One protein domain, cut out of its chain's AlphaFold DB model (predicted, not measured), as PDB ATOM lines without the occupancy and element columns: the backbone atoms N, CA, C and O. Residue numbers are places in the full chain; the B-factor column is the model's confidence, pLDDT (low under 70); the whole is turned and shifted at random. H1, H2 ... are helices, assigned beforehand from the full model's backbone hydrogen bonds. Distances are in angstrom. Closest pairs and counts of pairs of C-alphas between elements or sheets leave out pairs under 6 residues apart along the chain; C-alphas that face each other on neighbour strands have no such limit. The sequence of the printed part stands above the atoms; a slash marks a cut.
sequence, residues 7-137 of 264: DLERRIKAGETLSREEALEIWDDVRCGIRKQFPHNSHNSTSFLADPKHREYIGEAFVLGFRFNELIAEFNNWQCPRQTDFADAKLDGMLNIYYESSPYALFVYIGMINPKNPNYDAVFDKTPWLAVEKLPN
ATOM      1  N   ASP A   7     -30.574  -8.071 107.028       87.50
ATOM      2  CA  ASP A   7     -30.899  -9.004 105.949       87.50
ATOM      3  C   ASP A   7     -30.073  -8.700 104.695       87.50
ATOM      4  O   ASP A   7     -29.415  -9.601 104.172       87.50
ATOM      5  N   LEU A   8     -29.985  -7.421 104.303       83.50
ATOM      6  CA  LEU A   8     -29.135  -6.986 103.192       83.50
ATOM      7  C   LEU A   8     -27.667  -7.344 103.442       83.50
ATOM      8  O   LEU A   8     -27.003  -7.872 102.557       83.50
ATOM      9  N   GLU A   9     -27.152  -7.141 104.659       80.19
ATOM     10  CA  GLU A   9     -25.765  -7.515 104.972       80.19
ATOM     11  C   GLU A   9     -25.496  -9.015 104.834       80.19
ATOM     12  O   GLU A   9     -24.411  -9.411 104.397       80.19
ATOM     13  N   ARG A  10     -26.464  -9.858 105.209       86.50
ATOM     14  CA  ARG A  10     -26.360 -11.312 105.039       86.50
ATOM     15  C   ARG A  10     -26.330 -11.684 103.556       86.50
ATOM     16  O   ARG A  10     -25.477 -12.475 103.161       86.50
ATOM     17  N   ARG A  11     -27.219 -11.095 102.755       87.00
ATOM     18  CA  ARG A  11     -27.350 -11.366 101.314       87.00
ATOM     19  C   ARG A  11     -26.125 -10.900 100.526       87.00
ATOM     20  O   ARG A  11     -25.587 -11.658  99.725       87.00
ATOM     21  N   ILE A  12     -25.577  -9.726 100.854       81.12
ATOM     22  CA  ILE A  12     -24.305  -9.246 100.287       81.12
ATOM     23  C   ILE A  12     -23.162 -10.214 100.606       81.12
ATOM     24  O   ILE A  12     -22.386 -10.562  99.720       81.12
ATOM     25  N   LYS A  13     -23.054 -10.678 101.860       81.44
ATOM     26  CA  LYS A  13     -22.031 -11.663 102.263       81.44
ATOM     27  C   LYS A  13     -22.174 -12.994 101.529       81.44
ATOM     28  O   LYS A  13     -21.173 -13.674 101.321       81.44
ATOM     29  N   ALA A  14     -23.397 -13.357 101.152       84.25
ATOM     30  CA  ALA A  14     -23.689 -14.532 100.344       84.25
ATOM     31  C   ALA A  14     -23.415 -14.322  98.840       84.25
ATOM     32  O   ALA A  14     -23.484 -15.285  98.081       84.25
ATOM     33  N   GLY A  15     -23.072 -13.101  98.409       78.94
ATOM     34  CA  GLY A  15     -22.837 -12.767  97.003       78.94
ATOM     35  C   GLY A  15     -24.117 -12.677  96.173       78.94
ATOM     36  O   GLY A  15     -24.063 -12.851  94.960       78.94
ATOM     37  N   GLU A  16     -25.267 -12.449  96.811       84.69
ATOM     38  CA  GLU A  16     -26.533 -12.272  96.101       84.69
ATOM     39  C   GLU A  16     -26.571 -10.930  95.354       84.69
ATOM     40  O   GLU A  16     -26.163  -9.894  95.885       84.69
ATOM     41  N   THR A  17     -27.126 -10.944  94.140       86.12
ATOM     42  CA  THR A  17     -27.501  -9.724  93.417       86.12
ATOM     43  C   THR A  17     -28.712  -9.088  94.097       86.12
ATOM     44  O   THR A  17     -29.724  -9.747  94.346       86.12
ATOM     45  N   LEU A  18     -28.607  -7.802  94.405       85.25
ATOM     46  CA  LEU A  18     -29.658  -7.006  95.025       85.25
ATOM     47  C   LEU A  18     -30.503  -6.289  93.970       85.25
ATOM     48  O   LEU A  18     -30.076  -6.098  92.825       85.25
ATOM     49  N   SER A  19     -31.705  -5.861  94.363       87.50
ATOM     50  CA  SER A  19     -32.503  -4.969  93.521       87.50
ATOM     51  C   SER A  19     -31.826  -3.600  93.373       87.50
ATOM     52  O   SER A  19     -30.924  -3.231  94.131       87.50
ATOM     53  N   ARG A  20     -32.288  -2.810  92.398       83.44
ATOM     54  CA  ARG A  20     -31.824  -1.431  92.217       83.44
ATOM     55  C   ARG A  20     -32.076  -0.600  93.476       83.44
ATOM     56  O   ARG A  20     -31.171   0.077  93.939       83.44
ATOM     57  N   GLU A  21     -33.274  -0.675  94.043       88.00
ATOM     58  CA  GLU A  21     -33.679   0.071  95.241       88.00
ATOM     59  C   GLU A  21     -32.800  -0.288  96.443       88.00
ATOM     60  O   GLU A  21     -32.316   0.605  97.131       88.00
ATOM     61  N   GLU A  22     -32.520  -1.578  96.637       85.69
ATOM     62  CA  GLU A  22     -31.644  -2.068  97.707       85.69
ATOM     63  C   GLU A  22     -30.197  -1.575  97.531       85.69
ATOM     64  O   GLU A  22     -29.554  -1.148  98.493       85.69
ATOM     65  N   ALA A  23     -29.675  -1.584  96.300       81.69
ATOM     66  CA  ALA A  23     -28.345  -1.054  96.005       81.69
ATOM     67  C   ALA A  23     -28.252   0.464  96.258       81.69
ATOM     68  O   ALA A  23     -27.225   0.946  96.743       81.69
ATOM     69  N   LEU A  24     -29.323   1.209  95.963       83.69
ATOM     70  CA  LEU A  24     -29.398   2.651  96.206       83.69
ATOM     71  C   LEU A  24     -29.563   2.998  97.689       83.69
ATOM     72  O   LEU A  24     -28.948   3.959  98.143       83.69
ATOM     73  N   GLU A  25     -30.300   2.196  98.457       85.50
ATOM     74  CA  GLU A  25     -30.369   2.326  99.920       85.50
ATOM     75  C   GLU A  25     -28.969   2.197 100.541       85.50
ATOM     76  O   GLU A  25     -28.551   3.027 101.349       85.50
ATOM     77  N   ILE A  26     -28.188   1.206 100.095       81.12
ATOM     78  CA  ILE A  26     -26.804   1.009 100.551       81.12
ATOM     79  C   ILE A  26     -25.917   2.200 100.171       81.12
ATOM     80  O   ILE A  26     -25.073   2.620 100.965       81.12
ATOM     81  N   TRP A  27     -26.083   2.733  98.961       82.62
ATOM     82  CA  TRP A  27     -25.373   3.928  98.507       82.62
ATOM     83  C   TRP A  27     -25.683   5.146  99.386       82.62
ATOM     84  O   TRP A  27     -24.758   5.814  99.857       82.62
ATOM     85  N   ASP A  28     -26.961   5.406  99.662       83.62
ATOM     86  CA  ASP A  28     -27.389   6.522 100.504       83.62
ATOM     87  C   ASP A  28     -26.902   6.388 101.948       83.62
ATOM     88  O   ASP A  28     -26.429   7.372 102.525       83.62
ATOM     89  N   ASP A  29     -26.918   5.178 102.506       82.50
ATOM     90  CA  ASP A  29     -26.334   4.901 103.818       82.50
ATOM     91  C   ASP A  29     -24.842   5.284 103.869       82.50
ATOM     92  O   ASP A  29     -24.378   5.893 104.841       82.50
ATOM     93  N   VAL A  30     -24.069   4.924 102.837       80.06
ATOM     94  CA  VAL A  30     -22.635   5.250 102.764       80.06
ATOM     95  C   VAL A  30     -22.427   6.756 102.618       80.06
ATOM     96  O   VAL A  30     -21.631   7.347 103.351       80.06
ATOM     97  N   ARG A  31     -23.179   7.394 101.720       80.06
ATOM     98  CA  ARG A  31     -23.101   8.836 101.452       80.06
ATOM     99  C   ARG A  31     -23.453   9.680 102.679       80.06
ATOM    100  O   ARG A  31     -22.774  10.664 102.960       80.06
ATOM    101  N   CYS A  32     -24.474   9.285 103.437       79.88
ATOM    102  CA  CYS A  32     -24.905   9.969 104.660       79.88
ATOM    103  C   CYS A  32     -24.010   9.670 105.877       79.88
ATOM    104  O   CYS A  32     -24.294  10.137 106.980       79.88
ATOM    105  N   GLY A  33     -22.948   8.872 105.713       78.69
ATOM    106  CA  GLY A  33     -22.056   8.478 106.805       78.69
ATOM    107  C   GLY A  33     -22.699   7.530 107.823       78.69
ATOM    108  O   GLY A  33     -22.095   7.255 108.864       78.69
ATOM    109  N   ILE A  34     -23.893   7.006 107.523       78.88
ATOM    110  CA  ILE A  34     -24.562   5.952 108.298       78.88
ATOM    111  C   ILE A  34     -23.701   4.683 108.232       78.88
ATOM    112  O   ILE A  34     -23.434   4.039 109.253       78.88
ATOM    113  N   ARG A  35     -23.161   4.393 107.043       75.62
ATOM    114  CA  ARG A  35     -22.114   3.396 106.808       75.62
ATOM    115  C   ARG A  35     -20.801   4.095 106.464       75.62
ATOM    116  O   ARG A  35     -20.750   4.989 105.633       75.62
ATOM    117  N   LYS A  36     -19.699   3.661 107.082       72.31
ATOM    118  CA  LYS A  36     -18.369   4.263 106.848       72.31
ATOM    119  C   LYS A  36     -17.728   3.872 105.512       72.31
ATOM    120  O   LYS A  36     -16.786   4.527 105.084       72.31
ATOM    121  N   GLN A  37     -18.179   2.776 104.909       71.75
ATOM    122  CA  GLN A  37     -17.615   2.204 103.687       71.75
ATOM    123  C   GLN A  37     -18.651   1.318 102.995       71.75
ATOM    124  O   GLN A  37     -19.559   0.806 103.660       71.75
ATOM    125  N   PHE A  38     -18.461   1.065 101.697       76.50
ATOM    126  CA  PHE A  38     -19.220   0.026 101.004       76.50
ATOM    127  C   PHE A  38     -19.029  -1.332 101.686       76.50
ATOM    128  O   PHE A  38     -17.908  -1.673 102.092       76.50
ATOM    129  N   PRO A  39     -20.096  -2.134 101.804       70.81
ATOM    130  CA  PRO A  39     -19.982  -3.516 102.239       70.81
ATOM    131  C   PRO A  39     -18.932  -4.262 101.403       70.81
ATOM    132  O   PRO A  39     -19.007  -4.310 100.178       70.81
ATOM    133  N   HIS A  40     -17.929  -4.828 102.077       62.50
ATOM    134  CA  HIS A  40     -16.836  -5.579 101.450       62.50
ATOM    135  C   HIS A  40     -16.057  -4.817 100.355       62.50
ATOM    136  O   HIS A  40     -15.696  -5.413  99.352       62.50
ATOM    137  N   ASN A  41     -15.726  -3.533 100.555       63.41
ATOM    138  CA  ASN A  41     -14.924  -2.695  99.635       63.41
ATOM    139  C   ASN A  41     -13.432  -3.107  99.457       63.41
ATOM    140  O   ASN A  41     -12.582  -2.260  99.190       63.41
ATOM    141  N   SER A  42     -13.064  -4.376  99.669       58.03
ATOM    142  CA  SER A  42     -11.696  -4.867  99.429       58.03
ATOM    143  C   SER A  42     -11.568  -5.468  98.026       58.03
ATOM    144  O   SER A  42     -12.568  -5.810  97.402       58.03
ATOM    145  N   HIS A  43     -10.335  -5.643  97.534       58.50
ATOM    146  CA  HIS A  43      -9.999  -6.240  96.228       58.50
ATOM    147  C   HIS A  43     -10.443  -7.710  96.030       58.50
ATOM    148  O   HIS A  43      -9.928  -8.404  95.158       58.50
ATOM    149  N   ASN A  44     -11.379  -8.214  96.835       57.50
ATOM    150  CA  ASN A  44     -11.827  -9.596  96.795       57.50
ATOM    151  C   ASN A  44     -13.073  -9.738  95.903       57.50
ATOM    152  O   ASN A  44     -13.937  -8.860  95.852       57.50
ATOM    153  N   SER A  45     -13.200 -10.896  95.252       53.34
ATOM    154  CA  SER A  45     -14.295 -11.266  94.337       53.34
ATOM    155  C   SER A  45     -15.684 -11.371  94.988       53.34
ATOM    156  O   SER A  45     -16.658 -11.659  94.306       53.34
ATOM    157  N   THR A  46     -15.781 -11.152  96.300       55.91
ATOM    158  CA  THR A  46     -17.017 -11.176  97.098       55.91
ATOM    159  C   THR A  46     -17.461  -9.769  97.518       55.91
ATOM    160  O   THR A  46     -18.214  -9.616  98.477       55.91
ATOM    161  N   SER A  47     -16.924  -8.720  96.886       74.06
ATOM    162  CA  SER A  47     -17.305  -7.337  97.181       74.06
ATOM    163  C   SER A  47     -18.698  -7.014  96.634       74.06
ATOM    164  O   SER A  47     -19.074  -7.497  95.571       74.06
ATOM    165  N   PHE A  48     -19.465  -6.160  97.323       82.69
ATOM    166  CA  PHE A  48     -20.746  -5.643  96.810       82.69
ATOM    167  C   PHE A  48     -20.583  -5.019  95.415       82.69
ATOM    168  O   PHE A  48     -21.409  -5.226  94.530       82.69
ATOM    169  N   LEU A  49     -19.460  -4.327  95.206       85.25
ATOM    170  CA  LEU A  49     -19.087  -3.727  93.932       85.25
ATOM    171  C   LEU A  49     -18.527  -4.734  92.914       85.25
ATOM    172  O   LEU A  49     -18.225  -4.310  91.806       85.25
ATOM    173  N   ALA A  50     -18.371  -6.026  93.233       85.31
ATOM    174  CA  ALA A  50     -17.974  -7.051  92.260       85.31
ATOM    175  C   ALA A  50     -19.103  -7.370  91.272       85.31
ATOM    176  O   ALA A  50     -18.820  -7.704  90.118       85.31
ATOM    177  N   ASP A  51     -20.363  -7.190  91.675       87.25
ATOM    178  CA  ASP A  51     -21.513  -7.344  90.785       87.25
ATOM    179  C   ASP A  51     -21.592  -6.159  89.791       87.25
ATOM    180  O   ASP A  51     -21.707  -4.999  90.212       87.25
ATOM    181  N   PRO A  52     -21.541  -6.411  88.468       90.12
ATOM    182  CA  PRO A  52     -21.689  -5.374  87.450       90.12
ATOM    183  C   PRO A  52     -22.984  -4.559  87.550       90.12
ATOM    184  O   PRO A  52     -22.965  -3.371  87.214       90.12
ATOM    185  N   LYS A  53     -24.086  -5.154  88.024       88.62
ATOM    186  CA  LYS A  53     -25.373  -4.463  88.173       88.62
ATOM    187  C   LYS A  53     -25.364  -3.458  89.309       88.62
ATOM    188  O   LYS A  53     -25.826  -2.338  89.118       88.62
ATOM    189  N   HIS A  54     -24.748  -3.790  90.442       89.62
ATOM    190  CA  HIS A  54     -24.594  -2.823  91.528       89.62
ATOM    191  C   HIS A  54     -23.772  -1.608  91.081       89.62
ATOM    192  O   HIS A  54     -24.160  -0.476  91.360       89.62
ATOM    193  N   ARG A  55     -22.680  -1.821  90.329       92.00
ATOM    194  CA  ARG A  55     -21.880  -0.710  89.783       92.00
ATOM    195  C   ARG A  55     -22.668   0.150  88.796       92.00
ATOM    196  O   ARG A  55     -22.543   1.370  88.834       92.00
ATOM    197  N   GLU A  56     -23.477  -0.475  87.939       89.19
ATOM    198  CA  GLU A  56     -24.374   0.223  87.008       89.19
ATOM    199  C   GLU A  56     -25.339   1.135  87.777       89.19
ATOM    200  O   GLU A  56     -25.330   2.344  87.561       89.19
ATOM    201  N   TYR A  57     -26.077   0.593  88.752       90.00
ATOM    202  CA  TYR A  57     -27.054   1.353  89.543       90.00
ATOM    203  C   TYR A  57     -26.429   2.520  90.312       90.00
ATOM    204  O   TYR A  57     -26.977   3.622  90.331       90.00
ATOM    205  N   ILE A  58     -25.270   2.291  90.930       88.00
ATOM    206  CA  ILE A  58     -24.545   3.321  91.680       88.00
ATOM    207  C   ILE A  58     -24.020   4.407  90.740       88.00
ATOM    208  O   ILE A  58     -24.142   5.591  91.050       88.00
ATOM    209  N   GLY A  59     -23.478   4.022  89.580       88.00
ATOM    210  CA  GLY A  59     -23.036   4.966  88.557       88.00
ATOM    211  C   GLY A  59     -24.178   5.843  88.048       88.00
ATOM    212  O   GLY A  59     -24.030   7.064  87.989       88.00
ATOM    213  N   GLU A  60     -25.338   5.248  87.757       87.31
ATOM    214  CA  GLU A  60     -26.546   5.986  87.369       87.31
ATOM    215  C   GLU A  60     -26.988   6.976  88.449       87.31
ATOM    216  O   GLU A  60     -27.229   8.147  88.157       87.31
ATOM    217  N   ALA A  61     -27.089   6.528  89.702       85.62
ATOM    218  CA  ALA A  61     -27.529   7.384  90.797       85.62
ATOM    219  C   ALA A  61     -26.549   8.518  91.089       85.62
ATOM    220  O   ALA A  61     -26.981   9.632  91.380       85.62
ATOM    221  N   PHE A  62     -25.246   8.262  90.963       85.19
ATOM    222  CA  PHE A  62     -24.231   9.299  91.073       85.19
ATOM    223  C   PHE A  62     -24.420  10.372  89.992       85.19
ATOM    224  O   PHE A  62     -24.511  11.551  90.326       85.19
ATOM    225  N   VAL A  63     -24.577   9.982  88.721       80.56
ATOM    226  CA  VAL A  63     -24.806  10.930  87.614       80.56
ATOM    227  C   VAL A  63     -26.114  11.703  87.789       80.56
ATOM    228  O   VAL A  63     -26.139  12.918  87.593       80.56
ATOM    229  N   LEU A  64     -27.198  11.032  88.186       78.88
ATOM    230  CA  LEU A  64     -28.490  11.681  88.423       78.88
ATOM    231  C   LEU A  64     -28.430  12.667  89.594       78.88
ATOM    232  O   LEU A  64     -28.906  13.793  89.461       78.88
ATOM    233  N   GLY A  65     -27.825  12.270  90.715       74.88
ATOM    234  CA  GLY A  65     -27.645  13.141  91.877       74.88
ATOM    235  C   GLY A  65     -26.770  14.350  91.558       74.88
ATOM    236  O   GLY A  65     -27.055  15.459  92.009       74.88
ATOM    237  N   PHE A  66     -25.752  14.160  90.721       71.12
ATOM    238  CA  PHE A  66     -24.889  15.239  90.266       71.12
ATOM    239  C   PHE A  66     -25.634  16.236  89.366       71.12
ATOM    240  O   PHE A  66     -25.669  17.429  89.665       71.12
ATOM    241  N   ARG A  67     -26.344  15.741  88.342       66.44
ATOM    242  CA  ARG A  67     -27.189  16.563  87.454       66.44
ATOM    243  C   ARG A  67     -28.288  17.319  88.206       66.44
ATOM    244  O   ARG A  67     -28.658  18.422  87.814       66.44
ATOM    245  N   PHE A  68     -28.827  16.739  89.278       52.28
ATOM    246  CA  PHE A  68     -29.869  17.380  90.082       52.28
ATOM    247  C   PHE A  68     -29.331  18.573  90.886       52.28
ATOM    248  O   PHE A  68     -30.000  19.600  90.980       52.28
ATOM    249  N   ASN A  69     -28.105  18.473  91.407       55.25
ATOM    250  CA  ASN A  69     -27.443  19.590  92.086       55.25
ATOM    251  C   ASN A  69     -27.085  20.729  91.111       55.25
ATOM    252  O   ASN A  69     -27.149  21.896  91.493       55.25
ATOM    253  N   GLU A  70     -26.784  20.415  89.847       52.69
ATOM    254  CA  GLU A  70     -26.546  21.410  88.787       52.69
ATOM    255  C   GLU A  70     -27.829  22.113  88.319       52.69
ATOM    256  O   GLU A  70     -27.808  23.302  88.026       52.69
ATOM    257  N   LEU A  71     -28.980  21.433  88.311       43.69
ATOM    258  CA  LEU A  71     -30.277  22.057  87.995       43.69
ATOM    259  C   LEU A  71     -30.669  23.168  88.989       43.69
ATOM    260  O   LEU A  71     -31.428  24.070  88.638       43.69
ATOM    261  N   ILE A  72     -30.135  23.115  90.213       44.41
ATOM    262  CA  ILE A  72     -30.305  24.145  91.250       44.41
ATOM    263  C   ILE A  72     -29.290  25.295  91.070       44.41
ATOM    264  O   ILE A  72     -29.550  26.417  91.508       44.41
ATOM    265  N   ALA A  73     -28.166  25.055  90.387       45.97
ATOM    266  CA  ALA A  73     -27.108  26.026  90.120       45.97
ATOM    267  C   ALA A  73     -27.122  26.450  88.636       45.97
ATOM    268  O   ALA A  73     -26.453  25.851  87.805       45.97
ATOM    269  N   GLU A  74     -27.913  27.478  88.309       42.78
ATOM    270  CA  GLU A  74     -28.073  28.125  86.990       42.78
ATOM    271  C   GLU A  74     -27.097  27.690  85.864       42.78
ATOM    272  O   GLU A  74     -25.938  28.092  85.851       42.78
ATOM    273  N   PHE A  75     -27.627  26.913  84.906       39.81
ATOM    274  CA  PHE A  75     -27.305  26.628  83.484       39.81
ATOM    275  C   PHE A  75     -25.940  26.924  82.806       39.81
ATOM    276  O   PHE A  75     -25.771  26.500  81.663       39.81
ATOM    277  N   ASN A  76     -24.958  27.586  83.416       46.12
ATOM    278  CA  ASN A  76     -23.716  28.003  82.749       46.12
ATOM    279  C   ASN A  76     -22.438  27.351  83.290       46.12
ATOM    280  O   ASN A  76     -21.380  27.540  82.694       46.12
ATOM    281  N   ASN A  77     -22.520  26.558  84.359       53.41
ATOM    282  CA  ASN A  77     -21.362  25.886  84.950       53.41
ATOM    283  C   ASN A  77     -21.596  24.379  85.032       53.41
ATOM    284  O   ASN A  77     -21.578  23.821  86.125       53.41
ATOM    285  N   TRP A  78     -21.821  23.725  83.887       55.00
ATOM    286  CA  TRP A  78     -21.739  22.266  83.840       55.00
ATOM    287  C   TRP A  78     -20.328  21.868  84.287       55.00
ATOM    288  O   TRP A  78     -19.352  22.104  83.571       55.00
ATOM    289  N   GLN A  79     -20.210  21.371  85.514       62.91
ATOM    290  CA  GLN A  79     -18.947  20.982  86.123       62.91
ATOM    291  C   GLN A  79     -18.994  19.480  86.253       62.91
ATOM    292  O   GLN A  79     -19.347  18.983  87.302       62.91
ATOM    293  N   CYS A  80     -18.676  18.736  85.205       66.81
ATOM    294  CA  CYS A  80     -18.805  17.287  85.281       66.81
ATOM    295  C   CYS A  80     -17.936  16.683  86.416       66.81
ATOM    296  O   CYS A  80     -16.882  17.240  86.750       66.81
ATOM    297  N   PRO A  81     -18.381  15.565  87.030       75.69
ATOM    298  CA  PRO A  81     -17.740  15.018  88.215       75.69
ATOM    299  C   PRO A  81     -16.237  14.788  88.049       75.69
ATOM    300  O   PRO A  81     -15.783  14.021  87.192       75.69
ATOM    301  N   ARG A  82     -15.467  15.420  88.926       78.00
ATOM    302  CA  ARG A  82     -14.028  15.222  89.088       78.00
ATOM    303  C   ARG A  82     -13.757  13.964  89.890       78.00
ATOM    304  O   ARG A  82     -14.612  13.471  90.625       78.00
ATOM    305  N   GLN A  83     -12.522  13.474  89.831       77.94
ATOM    306  CA  GLN A  83     -12.114  12.324  90.644       77.94
ATOM    307  C   GLN A  83     -12.318  12.581  92.151       77.94
ATOM    308  O   GLN A  83     -12.658  11.660  92.895       77.94
ATOM    309  N   THR A  84     -12.176  13.835  92.595       81.75
ATOM    310  CA  THR A  84     -12.464  14.242  93.978       81.75
ATOM    311  C   THR A  84     -13.924  14.039  94.357       81.75
ATOM    312  O   THR A  84     -14.190  13.599  95.467       81.75
ATOM    313  N   ASP A  85     -14.861  14.262  93.435       84.19
ATOM    314  CA  ASP A  85     -16.293  14.130  93.717       84.19
ATOM    315  C   ASP A  85     -16.660  12.651  93.947       84.19
ATOM    316  O   ASP A  85     -17.474  12.324  94.812       84.19
ATOM    317  N   PHE A  86     -15.981  11.728  93.254       85.19
ATOM    318  CA  PHE A  86     -16.076  10.294  93.543       85.19
ATOM    319  C   PHE A  86     -15.445   9.931  94.888       85.19
ATOM    320  O   PHE A  86     -16.019   9.131  95.623       85.19
ATOM    321  N   ALA A  87     -14.289  10.498  95.237       85.25
ATOM    322  CA  ALA A  87     -13.644  10.248  96.528       85.25
ATOM    323  C   ALA A  87     -14.483  10.764  97.710       85.25
ATOM    324  O   ALA A  87     -14.642  10.072  98.725       85.25
ATOM    325  N   ASP A  88     -15.087  11.943  97.561       82.81
ATOM    326  CA  ASP A  88     -16.005  12.525  98.539       82.81
ATOM    327  C   ASP A  88     -17.234  11.633  98.720       82.81
ATOM    328  O   ASP A  88     -17.634  11.342  99.851       82.81
ATOM    329  N   ALA A  89     -17.738  11.079  97.616       82.00
ATOM    330  CA  ALA A  89     -18.834  10.121  97.606       82.00
ATOM    331  C   ALA A  89     -18.412   8.672  97.961       82.00
ATOM    332  O   ALA A  89     -19.245   7.773  97.978       82.00
ATOM    333  N   LYS A  90     -17.139   8.419  98.300       84.38
ATOM    334  CA  LYS A  90     -16.595   7.085  98.656       84.38
ATOM    335  C   LYS A  90     -16.612   6.047  97.519       84.38
ATOM    336  O   LYS A  90     -16.634   4.845  97.784       84.38
ATOM    337  N   LEU A  91     -16.568   6.496  96.265       85.56
ATOM    338  CA  LEU A  91     -16.528   5.682  95.038       85.56
ATOM    339  C   LEU A  91     -15.168   5.614  94.345       85.56
ATOM    340  O   LEU A  91     -15.042   4.942  93.321       85.56
ATOM    341  N   ASP A  92     -14.143   6.270  94.873       85.69
ATOM    342  CA  ASP A  92     -12.788   6.217  94.316       85.69
ATOM    343  C   ASP A  92     -12.273   4.774  94.186       85.69
ATOM    344  O   ASP A  92     -11.713   4.408  93.154       85.69
ATOM    345  N   GLY A  93     -12.554   3.916  95.174       84.81
ATOM    346  CA  GLY A  93     -12.236   2.487  95.105       84.81
ATOM    347  C   GLY A  93     -12.905   1.774  93.924       84.81
ATOM    348  O   GLY A  93     -12.257   0.985  93.235       84.81
ATOM    349  N   MET A  94     -14.171   2.097  93.637       88.69
ATOM    350  CA  MET A  94     -14.897   1.545  92.489       88.69
ATOM    351  C   MET A  94     -14.223   1.945  91.174       88.69
ATOM    352  O   MET A  94     -13.994   1.089  90.317       88.69
ATOM    353  N   LEU A  95     -13.879   3.230  91.028       87.50
ATOM    354  CA  LEU A  95     -13.198   3.733  89.836       87.50
ATOM    355  C   LEU A  95     -11.831   3.078  89.645       87.50
ATOM    356  O   LEU A  95     -11.513   2.621  88.549       87.50
ATOM    357  N   ASN A  96     -11.033   3.006  90.708       87.06
ATOM    358  CA  ASN A  96      -9.674   2.479  90.646       87.06
ATOM    359  C   ASN A  96      -9.650   0.992  90.268       87.06
ATOM    360  O   ASN A  96      -8.808   0.581  89.474       87.06
ATOM    361  N   ILE A  97     -10.570   0.193  90.822       87.44
ATOM    362  CA  ILE A  97     -10.592  -1.263  90.620       87.44
ATOM    363  C   ILE A  97     -11.197  -1.636  89.263       87.44
ATOM    364  O   ILE A  97     -10.663  -2.507  88.580       87.44
ATOM    365  N   TYR A  98     -12.314  -1.011  88.880       90.19
ATOM    366  CA  TYR A  98     -13.134  -1.496  87.762       90.19
ATOM    367  C   TYR A  98     -13.103  -0.603  86.521       90.19
ATOM    368  O   TYR A  98     -13.544  -1.038  85.461       90.19
ATOM    369  N   TYR A  99     -12.602   0.628  86.639       89.50
ATOM    370  CA  TYR A  99     -12.723   1.652  85.598       89.50
ATOM    371  C   TYR A  99     -11.410   2.410  85.359       89.50
ATOM    372  O   TYR A  99     -11.434   3.565  84.948       89.50
ATOM    373  N   GLU A 100     -10.262   1.788  85.642       89.00
ATOM    374  CA  GLU A 100      -8.921   2.358  85.412       89.00
ATOM    375  C   GLU A 100      -8.720   3.754  86.033       89.00
ATOM    376  O   GLU A 100      -7.984   4.594  85.519       89.00
ATOM    377  N   SER A 101      -9.370   4.014  87.172       87.81
ATOM    378  CA  SER A 101      -9.380   5.333  87.825       87.81
ATOM    379  C   SER A 101      -9.964   6.452  86.943       87.81
ATOM    380  O   SER A 101      -9.594   7.617  87.099       87.81
ATOM    381  N   SER A 102     -10.854   6.114  86.004       87.38
ATOM    382  CA  SER A 102     -11.449   7.049  85.051       87.38
ATOM    383  C   SER A 102     -12.973   7.131  85.212       87.38
ATOM    384  O   SER A 102     -13.683   6.172  84.896       87.38
ATOM    385  N   PRO A 103     -13.510   8.299  85.620       88.44
ATOM    386  CA  PRO A 103     -14.945   8.576  85.555       88.44
ATOM    387  C   PRO A 103     -15.545   8.329  84.166       88.44
ATOM    388  O   PRO A 103     -16.665   7.843  84.048       88.44
ATOM    389  N   TYR A 104     -14.777   8.592  83.103       87.69
ATOM    390  CA  TYR A 104     -15.232   8.378  81.731       87.69
ATOM    391  C   TYR A 104     -15.546   6.913  81.454       87.69
ATOM    392  O   TYR A 104     -16.589   6.618  80.879       87.69
ATOM    393  N   ALA A 105     -14.690   5.988  81.899       89.75
ATOM    394  CA  ALA A 105     -14.933   4.562  81.710       89.75
ATOM    395  C   ALA A 105     -16.233   4.106  82.402       89.75
ATOM    396  O   ALA A 105     -16.982   3.314  81.828       89.75
ATOM    397  N   LEU A 106     -16.560   4.661  83.576       90.94
ATOM    398  CA  LEU A 106     -17.854   4.435  84.226       90.94
ATOM    399  C   LEU A 106     -19.019   5.012  83.403       90.94
ATOM    400  O   LEU A 106     -20.023   4.332  83.208       90.94
ATOM    401  N   PHE A 107     -18.900   6.243  82.906       90.25
ATOM    402  CA  PHE A 107     -19.954   6.901  82.125       90.25
ATOM    403  C   PHE A 107     -20.235   6.195  80.793       90.25
ATOM    404  O   PHE A 107     -21.391   6.034  80.398       90.25
ATOM    405  N   VAL A 108     -19.189   5.695  80.133       88.62
ATOM    406  CA  VAL A 108     -19.324   4.812  78.972       88.62
ATOM    407  C   VAL A 108     -20.040   3.521  79.356       88.62
ATOM    408  O   VAL A 108     -20.973   3.115  78.663       88.62
ATOM    409  N   TYR A 109     -19.648   2.906  80.475       91.88
ATOM    410  CA  TYR A 109     -20.237   1.660  80.964       91.88
ATOM    411  C   TYR A 109     -21.745   1.778  81.239       91.88
ATOM    412  O   TYR A 109     -22.503   0.909  80.814       91.88
ATOM    413  N   ILE A 110     -22.201   2.870  81.862       91.12
ATOM    414  CA  ILE A 110     -23.640   3.126  82.100       91.12
ATOM    415  C   ILE A 110     -24.377   3.671  80.858       91.12
ATOM    416  O   ILE A 110     -25.570   3.976  80.913       91.12
ATOM    417  N   GLY A 111     -23.674   3.789  79.727       88.31
ATOM    418  CA  GLY A 111     -24.249   4.069  78.416       88.31
ATOM    419  C   GLY A 111     -24.437   5.541  78.061       88.31
ATOM    420  O   GLY A 111     -25.199   5.827  77.139       88.31
ATOM    421  N   MET A 112     -23.728   6.478  78.701       86.69
ATOM    422  CA  MET A 112     -23.850   7.913  78.385       86.69
ATOM    423  C   MET A 112     -23.427   8.278  76.954       86.69
ATOM    424  O   MET A 112     -23.839   9.317  76.449       86.69
ATOM    425  N   ILE A 113     -22.658   7.420  76.278       85.25
ATOM    426  CA  ILE A 113     -22.239   7.603  74.876       85.25
ATOM    427  C   ILE A 113     -23.065   6.779  73.876       85.25
ATOM    428  O   ILE A 113     -22.733   6.703  72.700       85.25
ATOM    429  N   ASN A 114     -24.122   6.095  74.324       88.44
ATOM    430  CA  ASN A 114     -24.956   5.270  73.452       88.44
ATOM    431  C   ASN A 114     -26.298   5.969  73.193       88.44
ATOM    432  O   ASN A 114     -27.131   5.963  74.094       88.44
ATOM    433  N   PRO A 115     -26.585   6.463  71.969       88.69
ATOM    434  CA  PRO A 115     -27.833   7.169  71.650       88.69
ATOM    435  C   PRO A 115     -29.130   6.395  71.920       88.69
ATOM    436  O   PRO A 115     -30.209   6.982  71.911       88.69
ATOM    437  N   LYS A 116     -29.053   5.073  72.113       90.62
ATOM    438  CA  LYS A 116     -30.199   4.216  72.454       90.62
ATOM    439  C   LYS A 116     -30.393   4.031  73.963       90.62
ATOM    440  O   LYS A 116     -31.377   3.415  74.363       90.62
ATOM    441  N   ASN A 117     -29.454   4.489  74.788       86.88
ATOM    442  CA  ASN A 117     -29.515   4.363  76.237       86.88
ATOM    443  C   ASN A 117     -30.255   5.577  76.845       86.88
ATOM    444  O   ASN A 117     -29.992   6.705  76.430       86.88
ATOM    445  N   PRO A 118     -31.153   5.387  77.832       83.19
ATOM    446  CA  PRO A 118     -31.837   6.492  78.513       83.19
ATOM    447  C   PRO A 118     -30.907   7.540  79.149       83.19
ATOM    448  O   PRO A 118     -31.296   8.697  79.279       83.19
ATOM    449  N   ASN A 119     -29.685   7.149  79.520       79.81
ATOM    450  CA  ASN A 119     -28.673   8.020  80.120       79.81
ATOM    451  C   ASN A 119     -27.822   8.772  79.082       79.81
ATOM    452  O   ASN A 119     -26.894   9.484  79.470       79.81
ATOM    453  N   TYR A 120     -28.103   8.610  77.783       84.44
ATOM    454  CA  TYR A 120     -27.341   9.241  76.710       84.44
ATOM    455  C   TYR A 120     -27.206  10.752  76.899       84.44
ATOM    456  O   TYR A 120     -28.174  11.459  77.195       84.44
ATOM    457  N   ASP A 121     -25.998  11.246  76.666       83.31
ATOM    458  CA  ASP A 121     -25.669  12.659  76.711       83.31
ATOM    459  C   ASP A 121     -24.862  13.034  75.468       83.31
ATOM    460  O   ASP A 121     -23.704  12.657  75.305       83.31
ATOM    461  N   ALA A 122     -25.492  13.794  74.572       83.56
ATOM    462  CA  ALA A 122     -24.888  14.173  73.300       83.56
ATOM    463  C   ALA A 122     -23.678  15.112  73.450       83.56
ATOM    464  O   ALA A 122     -22.861  15.197  72.530       83.56
ATOM    465  N   VAL A 123     -23.577  15.853  74.559       80.94
ATOM    466  CA  VAL A 123     -22.423  16.719  74.839       80.94
ATOM    467  C   VAL A 123     -21.272  15.862  75.344       80.94
ATOM    468  O   VAL A 123     -20.150  15.997  74.853       80.94
ATOM    469  N   PHE A 124     -21.561  14.938  76.261       84.12
ATOM    470  CA  PHE A 124     -20.580  13.979  76.756       84.12
ATOM    471  C   PHE A 124     -20.005  13.113  75.632       84.12
ATOM    472  O   PHE A 124     -18.792  12.975  75.533       84.12
ATOM    473  N   ASP A 125     -20.858  12.580  74.756       86.69
ATOM    474  CA  ASP A 125     -20.450  11.746  73.621       86.69
ATOM    475  C   ASP A 125     -19.481  12.479  72.680       86.69
ATOM    476  O   ASP A 125     -18.423  11.969  72.314       86.69
ATOM    477  N   LYS A 126     -19.791  13.736  72.347       85.19
ATOM    478  CA  LYS A 126     -18.994  14.519  71.389       85.19
ATOM    479  C   LYS A 126     -17.755  15.168  71.991       85.19
ATOM    480  O   LYS A 126     -16.815  15.461  71.255       85.19
ATOM    481  N   THR A 127     -17.784  15.477  73.284       85.75
ATOM    482  CA  THR A 127     -16.735  16.250  73.963       85.75
ATOM    483  C   THR A 127     -16.434  15.716  75.368       85.75
ATOM    484  O   THR A 127     -16.495  16.465  76.345       85.75
ATOM    485  N   PRO A 128     -16.081  14.429  75.517       87.75
ATOM    486  CA  PRO A 128     -15.927  13.822  76.837       87.75
ATOM    487  C   PRO A 128     -14.761  14.399  77.644       87.75
ATOM    488  O   PRO A 128     -14.804  14.380  78.867       87.75
ATOM    489  N   TRP A 129     -13.747  14.968  76.988       87.44
ATOM    490  CA  TRP A 129     -12.635  15.668  77.647       87.44
ATOM    491  C   TRP A 129     -13.049  16.961  78.365       87.44
ATOM    492  O   TRP A 129     -12.294  17.461  79.188       87.44
ATOM    493  N   LEU A 130     -14.218  17.532  78.051       81.50
ATOM    494  CA  LEU A 130     -14.777  18.659  78.814       81.50
ATOM    495  C   LEU A 130     -15.525  18.189  80.045       81.50
ATOM    496  O   LEU A 130     -15.711  18.944  80.993       81.50
ATOM    497  N   ALA A 131     -15.997  16.953  79.978       74.75
ATOM    498  CA  ALA A 131     -16.735  16.349  81.045       74.75
ATOM    499  C   ALA A 131     -15.752  15.807  82.093       74.75
ATOM    500  O   ALA A 131     -15.773  16.179  83.260       74.75
ATOM    501  N   VAL A 132     -14.822  14.950  81.700       79.31
ATOM    502  CA  VAL A 132     -13.961  14.286  82.676       79.31
ATOM    503  C   VAL A 132     -12.604  14.958  82.792       79.31
ATOM    504  O   VAL A 132     -11.935  15.228  81.801       79.31
ATOM    505  N   GLU A 133     -12.159  15.154  84.031       76.31
ATOM    506  CA  GLU A 133     -10.799  15.619  84.318       76.31
ATOM    507  C   GLU A 133      -9.744  14.631  83.797       76.31
ATOM    508  O   GLU A 133      -8.670  15.036  83.353       76.31
ATOM    509  N   LYS A 134     -10.063  13.330  83.838       81.69
ATOM    510  CA  LYS A 134      -9.164  12.253  83.437       81.69
ATOM    511  C   LYS A 134      -9.854  11.222  82.549       81.69
ATOM    512  O   LYS A 134     -10.773  10.508  82.967       81.69
ATOM    513  N   LEU A 135      -9.348  11.115  81.328       87.75
ATOM    514  CA  LEU A 135      -9.718  10.080  80.372       87.75
ATOM    515  C   LEU A 135      -8.857   8.823  80.596       87.75
ATOM    516  O   LEU A 135      -7.793   8.910  81.209       87.75
ATOM    517  N   PRO A 136      -9.293   7.636  80.138       87.00
ATOM    518  CA  PRO A 136      -8.443   6.451  80.144       87.00
ATOM    519  C   PRO A 136      -7.147   6.718  79.377       87.00
ATOM    520  O   PRO A 136      -7.169   7.401  78.352       87.00
ATOM    521  N   ASN A 137      -6.030   6.131  79.812       83.00
ATOM    522  CA  ASN A 137      -4.712   6.375  79.201       83.00
ATOM    523  C   ASN A 137      -4.685   6.097  77.684       83.00
ATOM    524  O   ASN A 137      -3.900   6.706  76.953       83.00
TER     525      ASN A 137
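This is residues 7 to 137 of the 264 residues of an uncharacterized protein of Nanoarchaeota archaeon (UniProt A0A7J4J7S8). One long helix, H3, runs as a spine past a cluster of short helices: H2 crosses it near its beginning, and H6 and H5 gather beside that same part. H1 sits beyond H2, the small pair H7 and H8 lies past H6, and residues 71 to 77, where H3 ends and turns back, stick out. The printed part has 131 residues with eight named helices, H1 to H8 in chain order, and no named strand; its class is all helix. The whole is compact, with a radius of gyration of the C-alphas of 14.9 A and spans of 44 by 31 by 27 A.

Find C-alpha 52 at (-21.689, -5.374, 87.450); from there H3, residues 52 to 72, runs 31.0 A to C-alpha 72 at (-30.305, 24.145, 91.250). Before it come H1, residues 7 to 13, and H2, residues 20 to 31, 16.3 A long. After it look for H4 at 83 to 88, H5 at 92 to 98, H6 at 103 to 109, H7 at 122 to 126 and H8 at 128 to 131.

Start at H3, whose residues 54 to 61 alone touch H2 at a steep tilt of 62 degrees; the closest C-alphas, of Ala 23 and His 54, are 6.1 A apart. H3 and H6 only just touch, with 3 pairs of C-alphas within 8 A, the closest those of Gly 59 and Leu 106 at 6.8 A. H4 and H5 are close but not clearly touching, the closest C-alphas being Phe 86 and Asp 92 at 5.3 A; H7 and H8 are too, with Phe 124 and Ala 131 at 6.2 A. H1 is close to but not clearly touching H2, with Leu 8 and Glu 22 as the closest C-alphas at 7.8 A. Every O i to N i+4 pair is within hydrogen-bond range in H1, H2, H4, H5, H6 and H7, and 16 of 17 are in H3; H8 is too short for such a pair.

The C-alphas farthest apart, of Ala 14 and Asn 76, are 46.0 A apart. The printed part has no cut; the links H2 to H3 and H6 to H7 are long. Look for pLDDT under 70 at residues 40 to 46 and 67 to 80.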